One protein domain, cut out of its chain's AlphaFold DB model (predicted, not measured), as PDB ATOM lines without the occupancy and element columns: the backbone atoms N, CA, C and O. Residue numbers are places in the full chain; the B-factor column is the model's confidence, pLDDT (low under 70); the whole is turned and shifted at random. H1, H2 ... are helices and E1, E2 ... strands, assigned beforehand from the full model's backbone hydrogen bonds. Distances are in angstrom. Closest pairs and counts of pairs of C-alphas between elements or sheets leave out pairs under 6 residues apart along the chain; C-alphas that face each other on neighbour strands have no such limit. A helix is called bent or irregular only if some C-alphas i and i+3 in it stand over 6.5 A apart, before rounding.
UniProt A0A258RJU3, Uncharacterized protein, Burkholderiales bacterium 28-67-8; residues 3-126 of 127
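This is residues 3 to 126 of the 127 residues of an uncharacterized protein of Burkholderiales bacterium 28-67-8 (UniProt A0A258RJU3). A small two-stranded sheet, E1 and E2, has H5 packed over one face and the long, kinked H6 passing over the other with residues 99 to 115, while a helical hairpin, H1 and H2, lies far out at the opposite end of the longest axis from H6. The short helices H3 and H4 bridge the hairpin and the sheet part, and residues 120 to 126 stick out at the far end. The 124 printed residues hold six named helices and two named strands, in the order H1 H2 H3 H4 E1 H5 E2 H6; the sheet has the order E1, E2 and is parallel, and the class is mostly helix. The whole is loose, with a radius of gyration of the C-alphas of 17.2 A and spans of 54 by 37 by 22 A.

H1, residues 10 to 20, begins at C-alpha 10 (-29.734, -23.238, -33.578) and is 15.4 A long. H2, residues 25 to 40, is 20.0 A long. H3 is residues 44 to 47 and H4 residues 49 to 55. E1, residues 60 to 65, begins at C-alpha 60 (-37.592, -14.212, -48.386) and is 16.5 A long. H5, residues 73 to 82, is 15.0 A long, and E2, residues 86 to 91, is 16.2 A long. H6, residues 98 to 124, is 36.6 A long and ends at C-alpha 124 (-34.961, -14.823, -69.932). H6 is irregular, with C-alphas 103 and 106 7.8 A apart, and has a kink of 69 degrees near residue 105.

E1 and E2 are parallel at 24 degrees; N 62 and O 87, at 2.8 A, and N 64 and O 89, at 3.0 A, are within hydrogen-bond range. Residues 3 to 4 make a short parallel pairing with residues 62 to 63 of E1. E1, H5 and E2 form a strand-helix-strand unit, two parallel neighbour strands with a helix between them in the chain, and its crossover is right-handed. The closest C-alphas of H5 and E2 are those of Val 80 and Ala 86, 5.0 A. Those of E2 and H6 are Val 91 and Ala 100, 6.1 A. H5 and H6 are apart. H4 and H5 touch, closest at the C-alphas of Val 50 and Leu 79, 5.2 A, with a shallow tilt of 26 degrees, the same way. H1 and H2, a helical hairpin, touch at Met 18 and Gly 29, their closest C-alphas, 7.1 A, with a steep tilt of 40 degrees, opposite ways. H1 and H3 only just touch, with 3 pairs of C-alphas within 8 A, the closest being Pro 10 and Phe 44, 6.2 A. Every O i to N i+4 pair is within hydrogen-bond range in H1, against 11 of 12 in H2, 1 of 3 in H4, 5 of 6 in H5 and 17 of 23 in H6; H4 has 2 of 4 O i to N i+3 pairs within range, and H3 is too short for an i+4 pair.

The C-alphas farthest apart, those of Pro 24 and Ala 125, are 56.1 A apart. The printed part has no cut and no long link. Mean pLDDT of the printed part is 91.4, and residues 118 to 126 are under 70.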
ATOM      1  N   SER A   3     -40.596 -18.252 -44.718       90.94
ATOM      2  CA  SER A   3     -40.052 -18.865 -43.504       90.94
ATOM      3  C   SER A   3     -40.961 -18.515 -42.335       90.94
ATOM      4  O   SER A   3     -41.206 -17.336 -42.090       90.94
ATOM      5  N   LEU A   4     -41.452 -19.522 -41.623       91.56
ATOM      6  CA  LEU A   4     -42.376 -19.361 -40.500       91.56
ATOM      7  C   LEU A   4     -41.625 -19.512 -39.175       91.56
ATOM      8  O   LEU A   4     -40.738 -20.360 -39.088       91.56
ATOM      9  N   ALA A   5     -41.978 -18.692 -38.180       85.69
ATOM     10  CA  ALA A   5     -41.472 -18.750 -36.804       85.69
ATOM     11  C   ALA A   5     -39.936 -18.900 -36.724       85.69
ATOM     12  O   ALA A   5     -39.385 -19.792 -36.074       85.69
ATOM     13  N   ALA A   6     -39.232 -18.057 -37.483       87.06
ATOM     14  CA  ALA A   6     -37.825 -18.262 -37.791       87.06
ATOM     15  C   ALA A   6     -36.906 -17.858 -36.626       87.06
ATOM     16  O   ALA A   6     -36.882 -16.700 -36.210       87.06
ATOM     17  N   PHE A   7     -36.086 -18.802 -36.161       95.12
ATOM     18  CA  PHE A   7     -34.987 -18.534 -35.231       95.12
ATOM     19  C   PHE A   7     -33.721 -18.089 -35.967       95.12
ATOM     20  O   PHE A   7     -33.517 -18.403 -37.142       95.12
ATOM     21  N   ALA A   8     -32.823 -17.394 -35.266       95.81
ATOM     22  CA  ALA A   8     -31.603 -16.873 -35.879       95.81
ATOM     23  C   ALA A   8     -30.414 -17.840 -35.790       95.81
ATOM     24  O   ALA A   8     -29.614 -17.912 -36.729       95.81
ATOM     25  N   HIS A   9     -30.294 -18.584 -34.684       96.81
ATOM     26  CA  HIS A   9     -29.175 -19.497 -34.459       96.81
ATOM     27  C   HIS A   9     -29.585 -20.772 -33.689       96.81
ATOM     28  O   HIS A   9     -30.104 -20.677 -32.576       96.81
ATOM     29  N   PRO A  10     -29.283 -21.984 -34.196       94.56
ATOM     30  CA  PRO A  10     -29.734 -23.238 -33.578       94.56
ATOM     31  C   PRO A  10     -29.142 -23.458 -32.181       94.56
ATOM     32  O   PRO A  10     -29.845 -23.864 -31.259       94.56
ATOM     33  N   ARG A  11     -27.861 -23.107 -31.984       95.00
ATOM     34  CA  ARG A  11     -27.204 -23.159 -30.664       95.00
ATOM     35  C   ARG A  11     -27.960 -22.350 -29.602       95.00
ATOM     36  O   ARG A  11     -28.013 -22.778 -28.455       95.00
ATOM     37  N   GLU A  12     -28.514 -21.192 -29.958       95.50
ATOM     38  CA  GLU A  12     -29.225 -20.321 -29.014       95.50
ATOM     39  C   GLU A  12     -30.557 -20.964 -28.596       95.50
ATOM     40  O   GLU A  12     -30.806 -21.112 -27.400       95.50
ATOM     41  N   VAL A  13     -31.331 -21.475 -29.562       94.44
ATOM     42  CA  VAL A  13     -32.580 -22.221 -29.314       94.44
ATOM     43  C   VAL A  13     -32.334 -23.434 -28.419       94.44
ATOM     44  O   VAL A  13     -33.014 -23.630 -27.415       94.44
ATOM     45  N   MET A  14     -31.314 -24.233 -28.729       94.31
ATOM     46  CA  MET A  14     -30.991 -25.421 -27.941       94.31
ATOM     47  C   MET A  14     -30.532 -25.080 -26.520       94.31
ATOM     48  O   MET A  14     -30.868 -25.792 -25.574       94.31
ATOM     49  N   ARG A  15     -29.770 -23.993 -26.344       94.50
ATOM     50  CA  ARG A  15     -29.368 -23.523 -25.012       94.50
ATOM     51  C   ARG A  15     -30.563 -23.037 -24.203       94.50
ATOM     52  O   ARG A  15     -30.627 -23.361 -23.020       94.50
ATOM     53  N   ALA A  16     -31.492 -22.312 -24.824       93.00
ATOM     54  CA  ALA A  16     -32.729 -21.888 -24.179       93.00
ATOM     55  C   ALA A  16     -33.565 -23.101 -23.742       93.00
ATOM     56  O   ALA A  16     -33.928 -23.202 -22.572       93.00
ATOM     57  N   PHE A  17     -33.751 -24.080 -24.632       93.12
ATOM     58  CA  PHE A  17     -34.456 -25.326 -24.327       93.12
ATOM     59  C   PHE A  17     -33.812 -26.101 -23.167       93.12
ATOM     60  O   PHE A  17     -34.487 -26.522 -22.231       93.12
ATOM     61  N   MET A  18     -32.485 -26.260 -23.172       95.12
ATOM     62  CA  MET A  18     -31.773 -26.925 -22.076       95.12
ATOM     63  C   MET A  18     -31.903 -26.180 -20.745       95.12
ATOM     64  O   MET A  18     -32.064 -26.820 -19.707       95.12
ATOM     65  N   ALA A  19     -31.841 -24.846 -20.766       94.19
ATOM     66  CA  ALA A  19     -32.022 -24.029 -19.572       94.19
ATOM     67  C   ALA A  19     -33.438 -24.188 -18.996       94.19
ATOM     68  O   ALA A  19     -33.586 -24.380 -17.791       94.19
ATOM     69  N   GLU A  20     -34.462 -24.208 -19.855       93.75
ATOM     70  CA  GLU A  20     -35.851 -24.478 -19.466       93.75
ATOM     71  C   GLU A  20     -35.996 -25.858 -18.801       93.75
ATOM     72  O   GLU A  20     -36.669 -26.002 -17.779       93.75
ATOM     73  N   LYS A  21     -35.297 -26.875 -19.324       93.56
ATOM     74  CA  LYS A  21     -35.258 -28.227 -18.741       93.56
ATOM     75  C   LYS A  21     -34.258 -28.385 -17.588       93.56
ATOM     76  O   LYS A  21     -34.068 -29.499 -17.107       93.56
ATOM     77  N   ARG A  22     -33.642 -27.293 -17.120       95.06
ATOM     78  CA  ARG A  22     -32.661 -27.262 -16.016       95.06
ATOM     79  C   ARG A  22     -31.460 -28.193 -16.230       95.06
ATOM     80  O   ARG A  22     -30.899 -28.728 -15.276       95.06
ATOM     81  N   VAL A  23     -31.043 -28.377 -17.480       93.81
ATOM     82  CA  VAL A  23     -29.871 -29.191 -17.819       93.81
ATOM     83  C   VAL A  23     -28.592 -28.401 -17.508       93.81
ATOM     84  O   VAL A  23     -28.409 -27.305 -18.044       93.81
ATOM     85  N   PRO A  24     -27.665 -28.931 -16.687       93.25
ATOM     86  CA  PRO A  24     -26.415 -28.247 -16.376       93.25
ATOM     87  C   PRO A  24     -25.514 -28.167 -17.614       93.25
ATOM     88  O   PRO A  24     -25.137 -29.177 -18.214       93.25
ATOM     89  N   TYR A  25     -25.145 -26.945 -17.998       92.69
ATOM     90  CA  TYR A  25     -24.428 -26.707 -19.252       92.69
ATOM     91  C   TYR A  25     -22.983 -27.234 -19.304       92.69
ATOM     92  O   TYR A  25     -22.644 -27.827 -20.328       92.69
ATOM     93  N   PRO A  26     -22.122 -27.057 -18.277       91.56
ATOM     94  CA  PRO A  26     -20.678 -27.248 -18.448       91.56
ATOM     95  C   PRO A  26     -20.263 -28.634 -18.951       91.56
ATOM     96  O   PRO A  26     -19.340 -28.734 -19.751       91.56
ATOM     97  N   LEU A  27     -20.963 -29.688 -18.520       93.06
ATOM     98  CA  LEU A  27     -20.654 -31.068 -18.900       93.06
ATOM     99  C   LEU A  27     -21.759 -31.666 -19.771       93.06
ATOM    100  O   LEU A  27     -21.536 -31.973 -20.941       93.06
ATOM    101  N   VAL A  28     -22.967 -31.792 -19.210       94.56
ATOM    102  CA  VAL A  28     -24.093 -32.456 -19.880       94.56
ATOM    103  C   VAL A  28     -24.527 -31.657 -21.103       94.56
ATOM    104  O   VAL A  28     -24.558 -32.194 -22.208       94.56
ATOM    105  N   GLY A  29     -24.791 -30.359 -20.938       94.94
ATOM    106  CA  GLY A  29     -25.200 -29.508 -22.053       94.94
ATOM    107  C   GLY A  29     -24.146 -29.427 -23.159       94.94
ATOM    108  O   GLY A  29     -24.483 -29.563 -24.333       94.94
ATOM    109  N   TRP A  30     -22.865 -29.277 -22.808       95.62
ATOM    110  CA  TRP A  30     -21.761 -29.290 -23.773       95.62
ATOM    111  C   TRP A  30     -21.710 -30.594 -24.578       95.62
ATOM    112  O   TRP A  30     -21.624 -30.555 -25.810       95.62
ATOM    113  N   TYR A  31     -21.826 -31.743 -23.904       96.69
ATOM    114  CA  TYR A  31     -21.827 -33.045 -24.563       96.69
ATOM    115  C   TYR A  31     -23.018 -33.195 -25.516       96.69
ATOM    116  O   TYR A  31     -22.831 -33.609 -26.662       96.69
ATOM    117  N   VAL A  32     -24.218 -32.792 -25.085       95.50
ATOM    118  CA  VAL A  32     -25.426 -32.802 -25.925       95.50
ATOM    119  C   VAL A  32     -25.237 -31.922 -27.162       95.50
ATOM    120  O   VAL A  32     -25.488 -32.385 -28.273       95.50
ATOM    121  N   MET A  33     -24.727 -30.691 -27.012       95.12
ATOM    122  CA  MET A  33     -24.461 -29.801 -28.155       95.12
ATOM    123  C   MET A  33     -23.479 -30.434 -29.142       95.12
ATOM    124  O   MET A  33     -23.718 -30.425 -30.350       95.12
ATOM    125  N   ARG A  34     -22.386 -31.022 -28.637       94.88
ATOM    126  CA  ARG A  34     -21.387 -31.684 -29.482       94.88
ATOM    127  C   ARG A  34     -21.951 -32.924 -30.169       94.88
ATOM    128  O   ARG A  34     -21.612 -33.176 -31.323       94.88
ATOM    129  N   HIS A  35     -22.789 -33.693 -29.482       96.06
ATOM    130  CA  HIS A  35     -23.446 -34.855 -30.063       96.06
ATOM    131  C   HIS A  35     -24.391 -34.455 -31.193       96.06
ATOM    132  O   HIS A  35     -24.258 -34.984 -32.292       96.06
ATOM    133  N   VAL A  36     -25.269 -33.477 -30.961       94.94
ATOM    134  CA  VAL A  36     -26.204 -32.997 -31.985       94.94
ATOM    135  C   VAL A  36     -25.462 -32.454 -33.202       94.94
ATOM    136  O   VAL A  36     -25.779 -32.845 -34.321       94.94
ATOM    137  N   GLN A  37     -24.418 -31.644 -33.006       94.56
ATOM    138  CA  GLN A  37     -23.613 -31.158 -34.128       94.56
ATOM    139  C   GLN A  37     -22.963 -32.312 -34.912       94.56
ATOM    140  O   GLN A  37     -22.937 -32.279 -36.137       94.56
ATOM    141  N   ARG A  38     -22.477 -33.357 -34.227       95.38
ATOM    142  CA  ARG A  38     -21.901 -34.542 -34.884       95.38
ATOM    143  C   ARG A  38     -22.932 -35.297 -35.726       95.38
ATOM    144  O   ARG A  38     -22.582 -35.773 -36.796       95.38
ATOM    145  N   VAL A  39     -24.166 -35.423 -35.236       96.31
ATOM    146  CA  VAL A  39     -25.257 -36.101 -35.955       96.31
ATOM    147  C   VAL A  39     -25.697 -35.296 -37.175       96.31
ATOM    148  O   VAL A  39     -25.942 -35.876 -38.225       96.31
ATOM    149  N   ILE A  40     -25.776 -33.970 -37.048       93.44
ATOM    150  CA  ILE A  40     -26.149 -33.089 -38.157       93.44
ATOM    151  C   ILE A  40     -25.060 -33.104 -39.239       93.44
ATOM    152  O   ILE A  40     -25.382 -33.234 -40.417       93.44
ATOM    153  N   GLY A  41     -23.785 -32.995 -38.844       95.31
ATOM    154  CA  GLY A  41     -22.629 -32.945 -39.743       95.31
ATOM    155  C   GLY A  41     -21.966 -31.562 -39.761       95.31
ATOM    156  O   GLY A  41     -20.904 -31.407 -39.153       95.31
ATOM    157  N   PRO A  42     -22.550 -30.550 -40.440       94.06
ATOM    158  CA  PRO A  42     -22.041 -29.179 -40.429       94.06
ATOM    159  C   PRO A  42     -22.108 -28.526 -39.042       94.06
ATOM    160  O   PRO A  42     -22.833 -28.969 -38.144       94.06
ATOM    161  N   THR A  43     -21.343 -27.446 -38.860       94.88
ATOM    162  CA  THR A  43     -21.355 -26.697 -37.599       94.88
ATOM    163  C   THR A  43     -22.671 -25.944 -37.417       94.88
ATOM    164  O   THR A  43     -23.385 -25.657 -38.380       94.88
ATOM    165  N   PHE A  44     -23.001 -25.586 -36.172       96.00
ATOM    166  CA  PHE A  44     -24.167 -24.740 -35.920       96.00
ATOM    167  C   PHE A  44     -24.064 -23.387 -36.622       96.00
ATOM    168  O   PHE A  44     -25.086 -22.841 -37.026       96.00
ATOM    169  N   GLU A  45     -22.848 -22.875 -36.784       95.06
ATOM    170  CA  GLU A  45     -22.554 -21.633 -37.480       95.06
ATOM    171  C   GLU A  45     -22.838 -21.754 -38.987       95.06
ATOM    172  O   GLU A  45     -23.424 -20.839 -39.568       95.06
ATOM    173  N   ASP A  46     -22.497 -22.887 -39.608       94.69
ATOM    174  CA  ASP A  46     -22.720 -23.126 -41.043       94.69
ATOM    175  C   ASP A  46     -24.204 -23.181 -41.409       94.69
ATOM    176  O   ASP A  46     -24.602 -22.738 -42.489       94.69
ATOM    177  N   ILE A  47     -25.023 -23.722 -40.506       93.88
ATOM    178  CA  ILE A  47     -26.465 -23.898 -40.718       93.88
ATOM    179  C   ILE A  47     -27.306 -22.789 -40.084       93.88
ATOM    180  O   ILE A  47     -28.529 -22.802 -40.226       93.88
ATOM    181  N   ALA A  48     -26.694 -21.838 -39.371       96.19
ATOM    182  CA  ALA A  48     -27.428 -20.773 -38.701       96.19
ATOM    183  C   ALA A  48     -28.188 -19.914 -39.728       96.19
ATOM    184  O   ALA A  48     -27.548 -19.336 -40.615       96.19
ATOM    185  N   PRO A  49     -29.523 -19.759 -39.608       96.00
ATOM    186  CA  PRO A  49     -30.308 -18.944 -40.535       96.00
ATOM    187  C   PRO A  49     -29.777 -17.514 -40.709       96.00
ATOM    188  O   PRO A  49     -29.797 -16.980 -41.815       96.00
ATOM    189  N   VAL A  50     -29.199 -16.918 -39.659       96.31
ATOM    190  CA  VAL A  50     -28.557 -15.590 -39.717       96.31
ATOM    191  C   VAL A  50     -27.361 -15.522 -40.680       96.31
ATOM    192  O   VAL A  50     -27.092 -14.463 -41.246       96.31
ATOM    193  N   ASN A  51     -26.673 -16.644 -40.908       95.31
ATOM    194  CA  ASN A  51     -25.526 -16.751 -41.813       95.31
ATOM    195  C   ASN A  51     -25.935 -17.215 -43.218       95.31
ATOM    196  O   ASN A  51     -25.274 -16.881 -44.203       95.31
ATOM    197  N   THR A  52     -27.022 -17.980 -43.331       94.62
ATOM    198  CA  THR A  52     -27.457 -18.572 -44.602       94.62
ATOM    199  C   THR A  52     -28.474 -17.713 -45.352       94.62
ATOM    200  O   THR A  52     -28.474 -17.738 -46.582       94.62
ATOM    201  N   ILE A  53     -29.281 -16.887 -44.671       95.62
ATOM    202  CA  ILE A  53     -30.318 -16.054 -45.313       95.62
ATOM    203  C   ILE A  53     -29.746 -15.051 -46.323       95.62
ATOM    204  O   ILE A  53     -30.368 -14.782 -47.349       95.62
ATOM    205  N   ALA A  54     -28.534 -14.543 -46.084       92.31
ATOM    206  CA  ALA A  54     -27.831 -13.652 -47.009       92.31
ATOM    207  C   ALA A  54     -27.437 -14.344 -48.329       92.31
ATOM    208  O   ALA A  54     -27.194 -13.678 -49.331       92.31
ATOM    209  N   ARG A  55     -27.372 -15.682 -48.338       93.56
ATOM    210  CA  ARG A  55     -27.027 -16.495 -49.516       93.56
ATOM    211  C   ARG A  55     -28.255 -16.887 -50.337       93.56
ATOM    212  O   ARG A  55     -28.103 -17.415 -51.441       93.56
ATOM    213  N   ALA A  56     -29.464 -16.669 -49.816       91.62
ATOM    214  CA  ALA A  56     -30.690 -16.933 -50.553       91.62
ATOM    215  C   ALA A  56     -30.741 -16.027 -51.791       91.62
ATOM    216  O   ALA A  56     -30.666 -14.812 -51.680       91.62
ATOM    217  N   ARG A  57     -30.885 -16.622 -52.980       90.25
ATOM    218  CA  ARG A  57     -30.934 -15.892 -54.264       90.25
ATOM    219  C   ARG A  57     -32.338 -15.415 -54.638       90.25
ATOM    220  O   ARG A  57     -32.610 -15.121 -55.798       90.25
ATOM    221  N   CYS A  58     -33.269 -15.447 -53.695       91.31
ATOM    222  CA  CYS A  58     -34.660 -15.117 -53.951       91.31
ATOM    223  C   CYS A  58     -35.250 -14.343 -52.780       91.31
ATOM    224  O   CYS A  58     -34.794 -14.540 -51.652       91.31
ATOM    225  N   PRO A  59     -36.309 -13.549 -53.017       94.88
ATOM    226  CA  PRO A  59     -37.015 -12.875 -51.941       94.88
ATOM    227  C   PRO A  59     -37.437 -13.853 -50.838       94.88
ATOM    228  O   PRO A  59     -37.983 -14.934 -51.115       94.88
ATOM    229  N   VAL A  60     -37.218 -13.452 -49.585       95.88
ATOM    230  CA  VAL A  60     -37.592 -14.212 -48.386       95.88
ATOM    231  C   VAL A  60     -38.614 -13.410 -47.585       95.88
ATOM    232  O   VAL A  60     -38.375 -12.255 -47.254       95.88
ATOM    233  N   LEU A  61     -39.749 -14.017 -47.257       97.25
ATOM    234  CA  LEU A  61     -40.690 -13.472 -46.283       97.25
ATOM    235  C   LEU A  61     -40.531 -14.249 -44.983       97.25
ATOM    236  O   LEU A  61     -40.780 -15.452 -44.953       97.25
ATOM    237  N   VAL A  62     -40.105 -13.568 -43.927       97.12
ATOM    238  CA  VAL A  62     -40.055 -14.104 -42.568       97.12
ATOM    239  C   VAL A  62     -41.365 -13.737 -41.886       97.12
ATOM    240  O   VAL A  62     -41.650 -12.554 -41.724       97.12
ATOM    241  N   VAL A  63     -42.169 -14.730 -41.513       96.94
ATOM    242  CA  VAL A  63     -43.410 -14.527 -40.756       96.94
ATOM    243  C   VAL A  63     -43.173 -14.939 -39.311       96.94
ATOM    244  O   VAL A  63     -42.695 -16.048 -39.065       96.94
ATOM    245  N   HIS A  64     -43.492 -14.058 -38.362       97.44
ATOM    246  CA  HIS A  64     -43.231 -14.298 -36.940       97.44
ATOM    247  C   HIS A  64     -44.364 -13.786 -36.055       97.44
ATOM    248  O   HIS A  64     -44.888 -12.694 -36.285       97.44
ATOM    249  N   GLY A  65     -44.715 -14.554 -35.025       96.38
ATOM    250  CA  GLY A  65     -45.716 -14.161 -34.042       96.38
ATOM    251  C   GLY A  65     -45.177 -13.098 -33.090       96.38
ATOM    252  O   GLY A  65     -44.062 -13.202 -32.579       96.38
ATOM    253  N   ARG A  66     -45.951 -12.043 -32.830       95.50
ATOM    254  CA  ARG A  66     -45.540 -10.962 -31.916       95.50
ATOM    255  C   ARG A  66     -45.330 -11.438 -30.484       95.50
ATOM    256  O   ARG A  66     -44.517 -10.843 -29.778       95.50
ATOM    257  N   THR A  67     -46.058 -12.473 -30.069       94.75
ATOM    258  CA  THR A  67     -46.046 -13.009 -28.705       94.75
ATOM    259  C   THR A  67     -45.403 -14.392 -28.629       94.75
ATOM    260  O   THR A  67     -45.666 -15.127 -27.680       94.75
ATOM    261  N   ASP A  68     -44.567 -14.756 -29.607       94.06
ATOM    262  CA  ASP A  68     -43.811 -16.009 -29.597       94.06
ATOM    263  C   ASP A  68     -42.878 -16.070 -28.370       94.06
ATOM    264  O   ASP A  68     -42.007 -15.218 -28.166       94.06
ATOM    265  N   ARG A  69     -43.106 -17.078 -27.521       90.62
ATOM    266  CA  ARG A  69     -42.324 -17.352 -26.303       90.62
ATOM    267  C   ARG A  69     -41.281 -18.454 -26.497       90.62
ATOM    268  O   ARG A  69     -40.459 -18.654 -25.609       90.62
ATOM    269  N   VAL A  70     -41.327 -19.164 -27.624       91.25
ATOM    270  CA  VAL A  70     -40.385 -20.228 -27.991       91.25
ATOM    271  C   VAL A  70     -39.188 -19.620 -28.715       91.25
ATOM    272  O   VAL A  70     -38.041 -19.904 -28.375       91.25
ATOM    273  N   VAL A  71     -39.455 -18.745 -29.685       93.25
ATOM    274  CA  VAL A  71     -38.441 -18.023 -30.451       93.25
ATOM    275  C   VAL A  71     -38.713 -16.522 -30.332       93.25
ATOM    276  O   VAL A  71     -39.700 -16.026 -30.878       93.25
ATOM    277  N   PRO A  72     -37.844 -15.758 -29.648       93.44
ATOM    278  CA  PRO A  72     -38.048 -14.327 -29.487       93.44
ATOM    279  C   PRO A  72     -38.124 -13.608 -30.834       93.44
ATOM    280  O   PRO A  72     -37.282 -13.806 -31.708       93.44
ATOM    281  N   THR A  73     -39.044 -12.654 -30.968       95.19
ATOM    282  CA  THR A  73     -39.203 -11.814 -32.173       95.19
ATOM    283  C   THR A  73     -37.914 -11.089 -32.595       95.19
ATOM    284  O   THR A  73     -37.759 -10.687 -33.749       95.19
ATOM    285  N   GLY A  74     -36.963 -10.912 -31.669       96.12
ATOM    286  CA  GLY A  74     -35.625 -10.394 -31.960       96.12
ATOM    287  C   GLY A  74     -34.853 -11.227 -32.989       96.12
ATOM    288  O   GLY A  74     -34.113 -10.656 -33.787       96.12
ATOM    289  N   ASP A  75     -35.078 -12.539 -33.045       96.69
ATOM    290  CA  ASP A  75     -34.432 -13.414 -34.022       96.69
ATOM    291  C   ASP A  75     -34.918 -13.143 -35.441       96.69
ATOM    292  O   ASP A  75     -34.103 -12.921 -36.337       96.69
ATOM    293  N   ALA A  76     -36.232 -13.030 -35.642       96.50
ATOM    294  CA  ALA A  76     -36.792 -12.657 -36.937       96.50
ATOM    295  C   ALA A  76     -36.261 -11.292 -37.418       96.50
ATOM    296  O   ALA A  76     -35.937 -11.122 -38.596       96.50
ATOM    297  N   LYS A  77     -36.085 -10.330 -36.498       96.88
ATOM    298  CA  LYS A  77     -35.461  -9.029 -36.800       96.88
ATOM    299  C   LYS A  77     -33.992  -9.174 -37.213       96.88
ATOM    300  O   LYS A  77     -33.583  -8.559 -38.197       96.88
ATOM    301  N   ARG A  78     -33.209 -10.003 -36.512       97.38
ATOM    302  CA  ARG A  78     -31.810 -10.294 -36.878       97.38
ATOM    303  C   ARG A  78     -31.709 -10.893 -38.278       97.38
ATOM    304  O   ARG A  78     -30.785 -10.548 -39.005       97.38
ATOM    305  N   LEU A  79     -32.646 -11.754 -38.670       96.56
ATOM    306  CA  LEU A  79     -32.658 -12.356 -40.004       96.56
ATOM    307  C   LEU A  79     -32.870 -11.324 -41.108       96.56
ATOM    308  O   LEU A  79     -32.091 -11.280 -42.060       96.56
ATOM    309  N   VAL A  80     -33.880 -10.463 -40.977       96.81
ATOM    310  CA  VAL A  80     -34.171  -9.474 -42.027       96.81
ATOM    311  C   VAL A  80     -33.098  -8.396 -42.150       96.81
ATOM    312  O   VAL A  80     -32.885  -7.870 -43.234       96.81
ATOM    313  N   GLN A  81     -32.341  -8.128 -41.084       96.81
ATOM    314  CA  GLN A  81     -31.169  -7.247 -41.144       96.81
ATOM    315  C   GLN A  81     -29.999  -7.838 -41.945       96.81
ATOM    316  O   GLN A  81     -29.117  -7.099 -42.374       96.81
ATOM    317  N   ARG A  82     -29.958  -9.162 -42.144       96.81
ATOM    318  CA  ARG A  82     -28.847  -9.848 -42.827       96.81
ATOM    319  C   ARG A  82     -29.037 -10.000 -44.326       96.81
ATOM    320  O   ARG A  82     -28.081 -10.358 -45.006       96.81
ATOM    321  N   SER A  83     -30.235  -9.755 -44.846       94.75
ATOM    322  CA  SER A  83     -30.503  -9.879 -46.275       94.75
ATOM    323  C   SER A  83     -31.431  -8.765 -46.748       94.75
ATOM    324  O   SER A  83     -32.561  -8.684 -46.272       94.75
ATOM    325  N   PRO A  84     -31.030  -7.950 -47.743       92.75
ATOM    326  CA  PRO A  84     -31.913  -6.933 -48.321       92.75
ATOM    327  C   PRO A  84     -33.103  -7.551 -49.073       92.75
ATOM    328  O   PRO A  84     -34.088  -6.875 -49.356       92.75
ATOM    329  N   GLN A  85     -33.025  -8.845 -49.403       92.81
ATOM    330  CA  GLN A  85     -34.110  -9.592 -50.035       92.81
ATOM    331  C   GLN A  85     -35.109 -10.158 -49.017       92.81
ATOM    332  O   GLN A  85     -36.126 -10.732 -49.417       92.81
ATOM    333  N   ALA A  86     -34.831 -10.021 -47.717       96.00
ATOM    334  CA  ALA A  86     -35.693 -10.498 -46.653       96.00
ATOM    335  C   ALA A  86     -36.650  -9.399 -46.172       96.00
ATOM    336  O   ALA A  86     -36.263  -8.257 -45.936       96.00
ATOM    337  N   ARG A  87     -37.922  -9.757 -46.005       96.69
ATOM    338  CA  ARG A  87     -38.975  -8.903 -45.442       96.69
ATOM    339  C   ARG A  87     -39.579  -9.582 -44.222       96.69
ATOM    340  O   ARG A  87     -39.649 -10.808 -44.180       96.69
ATOM    341  N   LEU A  88     -40.021  -8.790 -43.248       97.19
ATOM    342  CA  LEU A  88     -40.643  -9.278 -42.017       97.19
ATOM    343  C   LEU A  88     -42.151  -9.021 -42.050       97.19
ATOM    344  O   LEU A  88     -42.574  -7.888 -42.274       97.19
ATOM    345  N   LEU A  89     -42.939 -10.052 -41.763       97.06
ATOM    346  CA  LEU A  89     -44.361  -9.959 -41.460       97.06
ATOM    347  C   LEU A  89     -44.578 -10.393 -40.008       97.06
ATOM    348  O   LEU A  89     -44.414 -11.564 -39.672       97.06
ATOM    349  N   LEU A  90     -44.926  -9.438 -39.146       96.56
ATOM    350  CA  LEU A  90     -45.312  -9.728 -37.767       96.56
ATOM    351  C   LEU A  90     -46.819  -9.936 -37.687       96.56
ATOM    352  O   LEU A  90     -47.568  -9.043 -38.082       96.56
ATOM    353  N   VAL A  91     -47.231 -11.072 -37.136       96.00
ATOM    354  CA  VAL A  91     -48.642 -11.446 -36.974       96.00
ATOM    355  C   VAL A  91     -49.023 -11.500 -35.498       96.00
ATOM    356  O   VAL A  91     -48.169 -11.710 -34.631       96.00
ATOM    357  N   ASP A  92     -50.304 -11.294 -35.206       93.75
ATOM    358  CA  ASP A  92     -50.837 -11.433 -33.852       93.75
ATOM    359  C   ASP A  92     -50.986 -12.926 -33.529       93.75
ATOM    360  O   ASP A  92     -51.898 -13.595 -34.003       93.75
ATOM    361  N   GLY A  93     -50.029 -13.468 -32.775       91.00
ATOM    362  CA  GLY A  93     -49.938 -14.894 -32.474       91.00
ATOM    363  C   GLY A  93     -48.630 -15.256 -31.776       91.00
ATOM    364  O   GLY A  93     -47.727 -14.418 -31.643       91.00
ATOM    365  N   ASP A  94     -48.545 -16.501 -31.313       91.69
ATOM    366  CA  ASP A  94     -47.350 -17.073 -30.699       91.69
ATOM    367  C   ASP A  94     -46.474 -17.805 -31.738       91.69
ATOM    368  O   ASP A  94     -46.359 -17.360 -32.879       91.69
ATOM    369  N   HIS A  95     -45.794 -18.880 -31.337       90.69
ATOM    370  CA  HIS A  95     -44.985 -19.702 -32.237       90.69
ATOM    371  C   HIS A  95     -45.824 -20.451 -33.286       90.69
ATOM    372  O   HIS A  95     -45.360 -20.697 -34.401       90.69
ATOM    373  N   ASP A  96     -47.054 -20.834 -32.936       91.50
ATOM    374  CA  ASP A  96     -47.956 -21.565 -33.813       91.50
ATOM    375  C   ASP A  96     -48.787 -20.593 -34.649       91.50
ATOM    376  O   ASP A  96     -49.777 -20.002 -34.218       91.50
ATOM    377  N   LEU A  97     -48.366 -20.424 -35.897       89.38
ATOM    378  CA  LEU A  97     -48.917 -19.400 -36.774       89.38
ATOM    379  C   LEU A  97     -50.185 -19.828 -37.520       89.38
ATOM    380  O   LEU A  97     -50.678 -19.043 -38.325       89.38
ATOM    381  N   ARG A  98     -50.713 -21.044 -37.314       87.94
ATOM    382  CA  ARG A  98     -51.813 -21.595 -38.134       87.94
ATOM    383  C   ARG A  98     -53.036 -20.680 -38.190       87.94
ATOM    384  O   ARG A  98     -53.477 -20.325 -39.279       87.94
ATOM    385  N   GLU A  99     -53.521 -20.253 -37.029       88.81
ATOM    386  CA  GLU A  99     -54.658 -19.328 -36.917       88.81
ATOM    387  C   GLU A  99     -54.248 -17.892 -37.277       88.81
ATOM    388  O   GLU A  99     -54.939 -17.193 -38.019       88.81
ATOM    389  N   ALA A 100     -53.067 -17.468 -36.818       89.62
ATOM    390  CA  ALA A 100     -52.561 -16.110 -37.012       89.62
ATOM    391  C   ALA A 100     -52.276 -15.767 -38.485       89.62
ATOM    392  O   ALA A 100     -52.254 -14.597 -38.854       89.62
ATOM    393  N   LEU A 101     -52.050 -16.766 -39.343       90.44
ATOM    394  CA  LEU A 101     -51.775 -16.591 -40.770       90.44
ATOM    395  C   LEU A 101     -53.029 -16.360 -41.610       90.44
ATOM    396  O   LEU A 101     -52.920 -15.733 -42.666       90.44
ATOM    397  N   ALA A 102     -54.194 -16.859 -41.184       90.94
ATOM    398  CA  ALA A 102     -55.409 -16.831 -41.998       90.94
ATOM    399  C   ALA A 102     -55.788 -15.409 -42.469       90.94
ATOM    400  O   ALA A 102     -56.011 -15.233 -43.672       90.94
ATOM    401  N   PRO A 103     -55.741 -14.361 -41.617       94.00
ATOM    402  CA  PRO A 103     -56.003 -12.983 -42.046       94.00
ATOM    403  C   PRO A 103     -54.973 -12.429 -43.045       94.00
ATOM    404  O   PRO A 103     -55.249 -11.464 -43.756       94.00
ATOM    405  N   HIS A 104     -53.782 -13.027 -43.122       94.56
ATOM    406  CA  HIS A 104     -52.673 -12.568 -43.958       94.56
ATOM    407  C   HIS A 104     -52.504 -13.371 -45.253       94.56
ATOM    408  O   HIS A 104     -51.577 -13.094 -46.019       94.56
ATOM    409  N   ALA A 105     -53.391 -14.329 -45.544       92.88
ATOM    410  CA  ALA A 105     -53.285 -15.201 -46.716       92.88
ATOM    411  C   ALA A 105     -53.059 -14.421 -48.027       92.88
ATOM    412  O   ALA A 105     -52.182 -14.776 -48.814       92.88
ATOM    413  N   GLY A 106     -53.770 -13.303 -48.225       94.56
ATOM    414  CA  GLY A 106     -53.591 -12.435 -49.393       94.56
ATOM    415  C   GLY A 106     -52.172 -11.865 -49.514       94.56
ATOM    416  O   GLY A 106     -51.589 -11.887 -50.595       94.56
ATOM    417  N   THR A 107     -51.574 -11.430 -48.403       94.75
ATOM    418  CA  THR A 107     -50.189 -10.932 -48.364       94.75
ATOM    419  C   THR A 107     -49.184 -12.028 -48.711       94.75
ATOM    420  O   THR A 107     -48.233 -11.768 -49.449       94.75
ATOM    421  N   LEU A 108     -49.388 -13.256 -48.216       94.06
ATOM    422  CA  LEU A 108     -48.512 -14.387 -48.537       94.06
ATOM    423  C   LEU A 108     -48.588 -14.753 -50.022       94.06
ATOM    424  O   LEU A 108     -47.551 -14.920 -50.665       94.06
ATOM    425  N   VAL A 109     -49.802 -14.857 -50.568       94.88
ATOM    426  CA  VAL A 109     -50.021 -15.171 -51.986       94.88
ATOM    427  C   VAL A 109     -49.403 -14.099 -52.875       94.88
ATOM    428  O   VAL A 109     -48.702 -14.430 -53.831       94.88
ATOM    429  N   GLU A 110     -49.603 -12.822 -52.548       94.94
ATOM    430  CA  GLU A 110     -49.048 -11.731 -53.343       94.94
ATOM    431  C   GLU A 110     -47.519 -11.704 -53.292       94.94
ATOM    432  O   GLU A 110     -46.858 -11.589 -54.325       94.94
ATOM    433  N   PHE A 111     -46.934 -11.922 -52.112       95.19
ATOM    434  CA  PHE A 111     -45.488 -12.066 -51.984       95.19
ATOM    435  C   PHE A 111     -44.946 -13.198 -52.870       95.19
ATOM    436  O   PHE A 111     -43.939 -13.016 -53.560       95.19
ATOM    437  N   LEU A 112     -45.607 -14.359 -52.874       93.44
ATOM    438  CA  LEU A 112     -45.207 -15.498 -53.700       93.44
ATOM    439  C   LEU A 112     -45.332 -15.190 -55.194       93.44
ATOM    440  O   LEU A 112     -44.402 -15.495 -55.940       93.44
ATOM    441  N   ARG A 113     -46.423 -14.544 -55.623       93.38
ATOM    442  CA  ARG A 113     -46.616 -14.126 -57.019       93.38
ATOM    443  C   ARG A 113     -45.456 -13.242 -57.477       93.38
ATOM    444  O   ARG A 113     -44.786 -13.581 -58.449       93.38
ATOM    445  N   VAL A 114     -45.166 -12.168 -56.741       89.69
ATOM    446  CA  VAL A 114     -44.064 -11.246 -57.063       89.69
ATOM    447  C   VAL A 114     -42.718 -11.975 -57.079       89.69
ATOM    448  O   VAL A 114     -41.938 -11.824 -58.020       89.69
ATOM    449  N   ALA A 115     -42.444 -12.802 -56.066       89.69
ATOM    450  CA  ALA A 115     -41.180 -13.525 -55.956       89.69
ATOM    451  C   ALA A 115     -40.957 -14.540 -57.094       89.69
ATOM    452  O   ALA A 115     -39.807 -14.796 -57.465       89.69
ATOM    453  N   CYS A 116     -42.028 -15.117 -57.642       87.31
ATOM    454  CA  CYS A 116     -41.963 -16.016 -58.791       87.31
ATOM    455  C   CYS A 116     -41.757 -15.249 -60.103       87.31
ATOM    456  O   CYS A 116     -40.894 -15.635 -60.889       87.31
ATOM    457  N   THR A 117     -42.454 -14.128 -60.311       84.75
ATOM    458  CA  THR A 117     -42.314 -13.317 -61.533       84.75
ATOM    459  C   THR A 117     -40.903 -12.748 -61.699       84.75
ATOM    460  O   THR A 117     -40.333 -12.830 -62.784       84.75
ATOM    461  N   VAL A 118     -40.288 -12.248 -60.618       69.31
ATOM    462  CA  VAL A 118     -38.911 -11.709 -60.637       69.31
ATOM    463  C   VAL A 118     -37.888 -12.750 -61.113       69.31
ATOM    464  O   VAL A 118     -36.895 -12.404 -61.752       69.31
ATOM    465  N   ARG A 119     -38.128 -14.038 -60.842       61.69
ATOM    466  CA  ARG A 119     -37.231 -15.125 -61.255       61.69
ATOM    467  C   ARG A 119     -37.370 -15.456 -62.739       61.69
ATOM    468  O   ARG A 119     -36.364 -15.727 -63.387       61.69
ATOM    469  N   THR A 120     -38.589 -15.401 -63.274       62.22
ATOM    470  CA  THR A 120     -38.853 -15.644 -64.697       62.22
ATOM    471  C   THR A 120     -38.154 -14.599 -65.567       62.22
ATOM    472  O   THR A 120     -37.467 -14.962 -66.516       62.22
ATOM    473  N   SER A 121     -38.221 -13.316 -65.197       60.72
ATOM    474  CA  SER A 121     -37.556 -12.236 -65.942       60.72
ATOM    475  C   SER A 121     -36.028 -12.350 -65.924       60.72
ATOM    476  O   SER A 121     -35.377 -12.123 -66.939       60.72
ATOM    477  N   ALA A 122     -35.446 -12.751 -64.787       58.38
ATOM    478  CA  ALA A 122     -34.003 -12.956 -64.663       58.38
ATOM    479  C   ALA A 122     -33.490 -14.160 -65.476       58.38
ATOM    480  O   ALA A 122     -32.335 -14.164 -65.885       58.38
ATOM    481  N   SER A 123     -34.332 -15.171 -65.725       56.56
ATOM    482  CA  SER A 123     -33.958 -16.349 -66.516       56.56
ATOM    483  C   SER A 123     -34.025 -16.117 -68.029       56.56
ATOM    484  O   SER A 123     -33.339 -16.818 -68.762       56.56
ATOM    485  N   ILE A 124     -34.834 -15.160 -68.500       56.16
ATOM    486  CA  ILE A 124     -34.961 -14.823 -69.932       56.16
ATOM    487  C   ILE A 124     -33.813 -13.907 -70.390       56.16
ATOM    488  O   ILE A 124     -33.381 -13.991 -71.530       56.16
ATOM    489  N   ALA A 125     -33.269 -13.070 -69.502       50.78
ATOM    490  CA  ALA A 125     -32.183 -12.137 -69.828       50.78
ATOM    491  C   ALA A 125     -30.779 -12.777 -69.932       50.78
ATOM    492  O   ALA A 125     -29.812 -12.073 -70.206       50.78
ATOM    493  N   VAL A 126     -30.652 -14.084 -69.675       52.19
ATOM    494  CA  VAL A 126     -29.383 -14.844 -69.735       52.19
ATOM    495  C   VAL A 126     -29.427 -15.921 -70.839       52.19
ATOM    496  O   VAL A 126     -28.529 -16.754 -70.923       52.19
TER     497      VAL A 126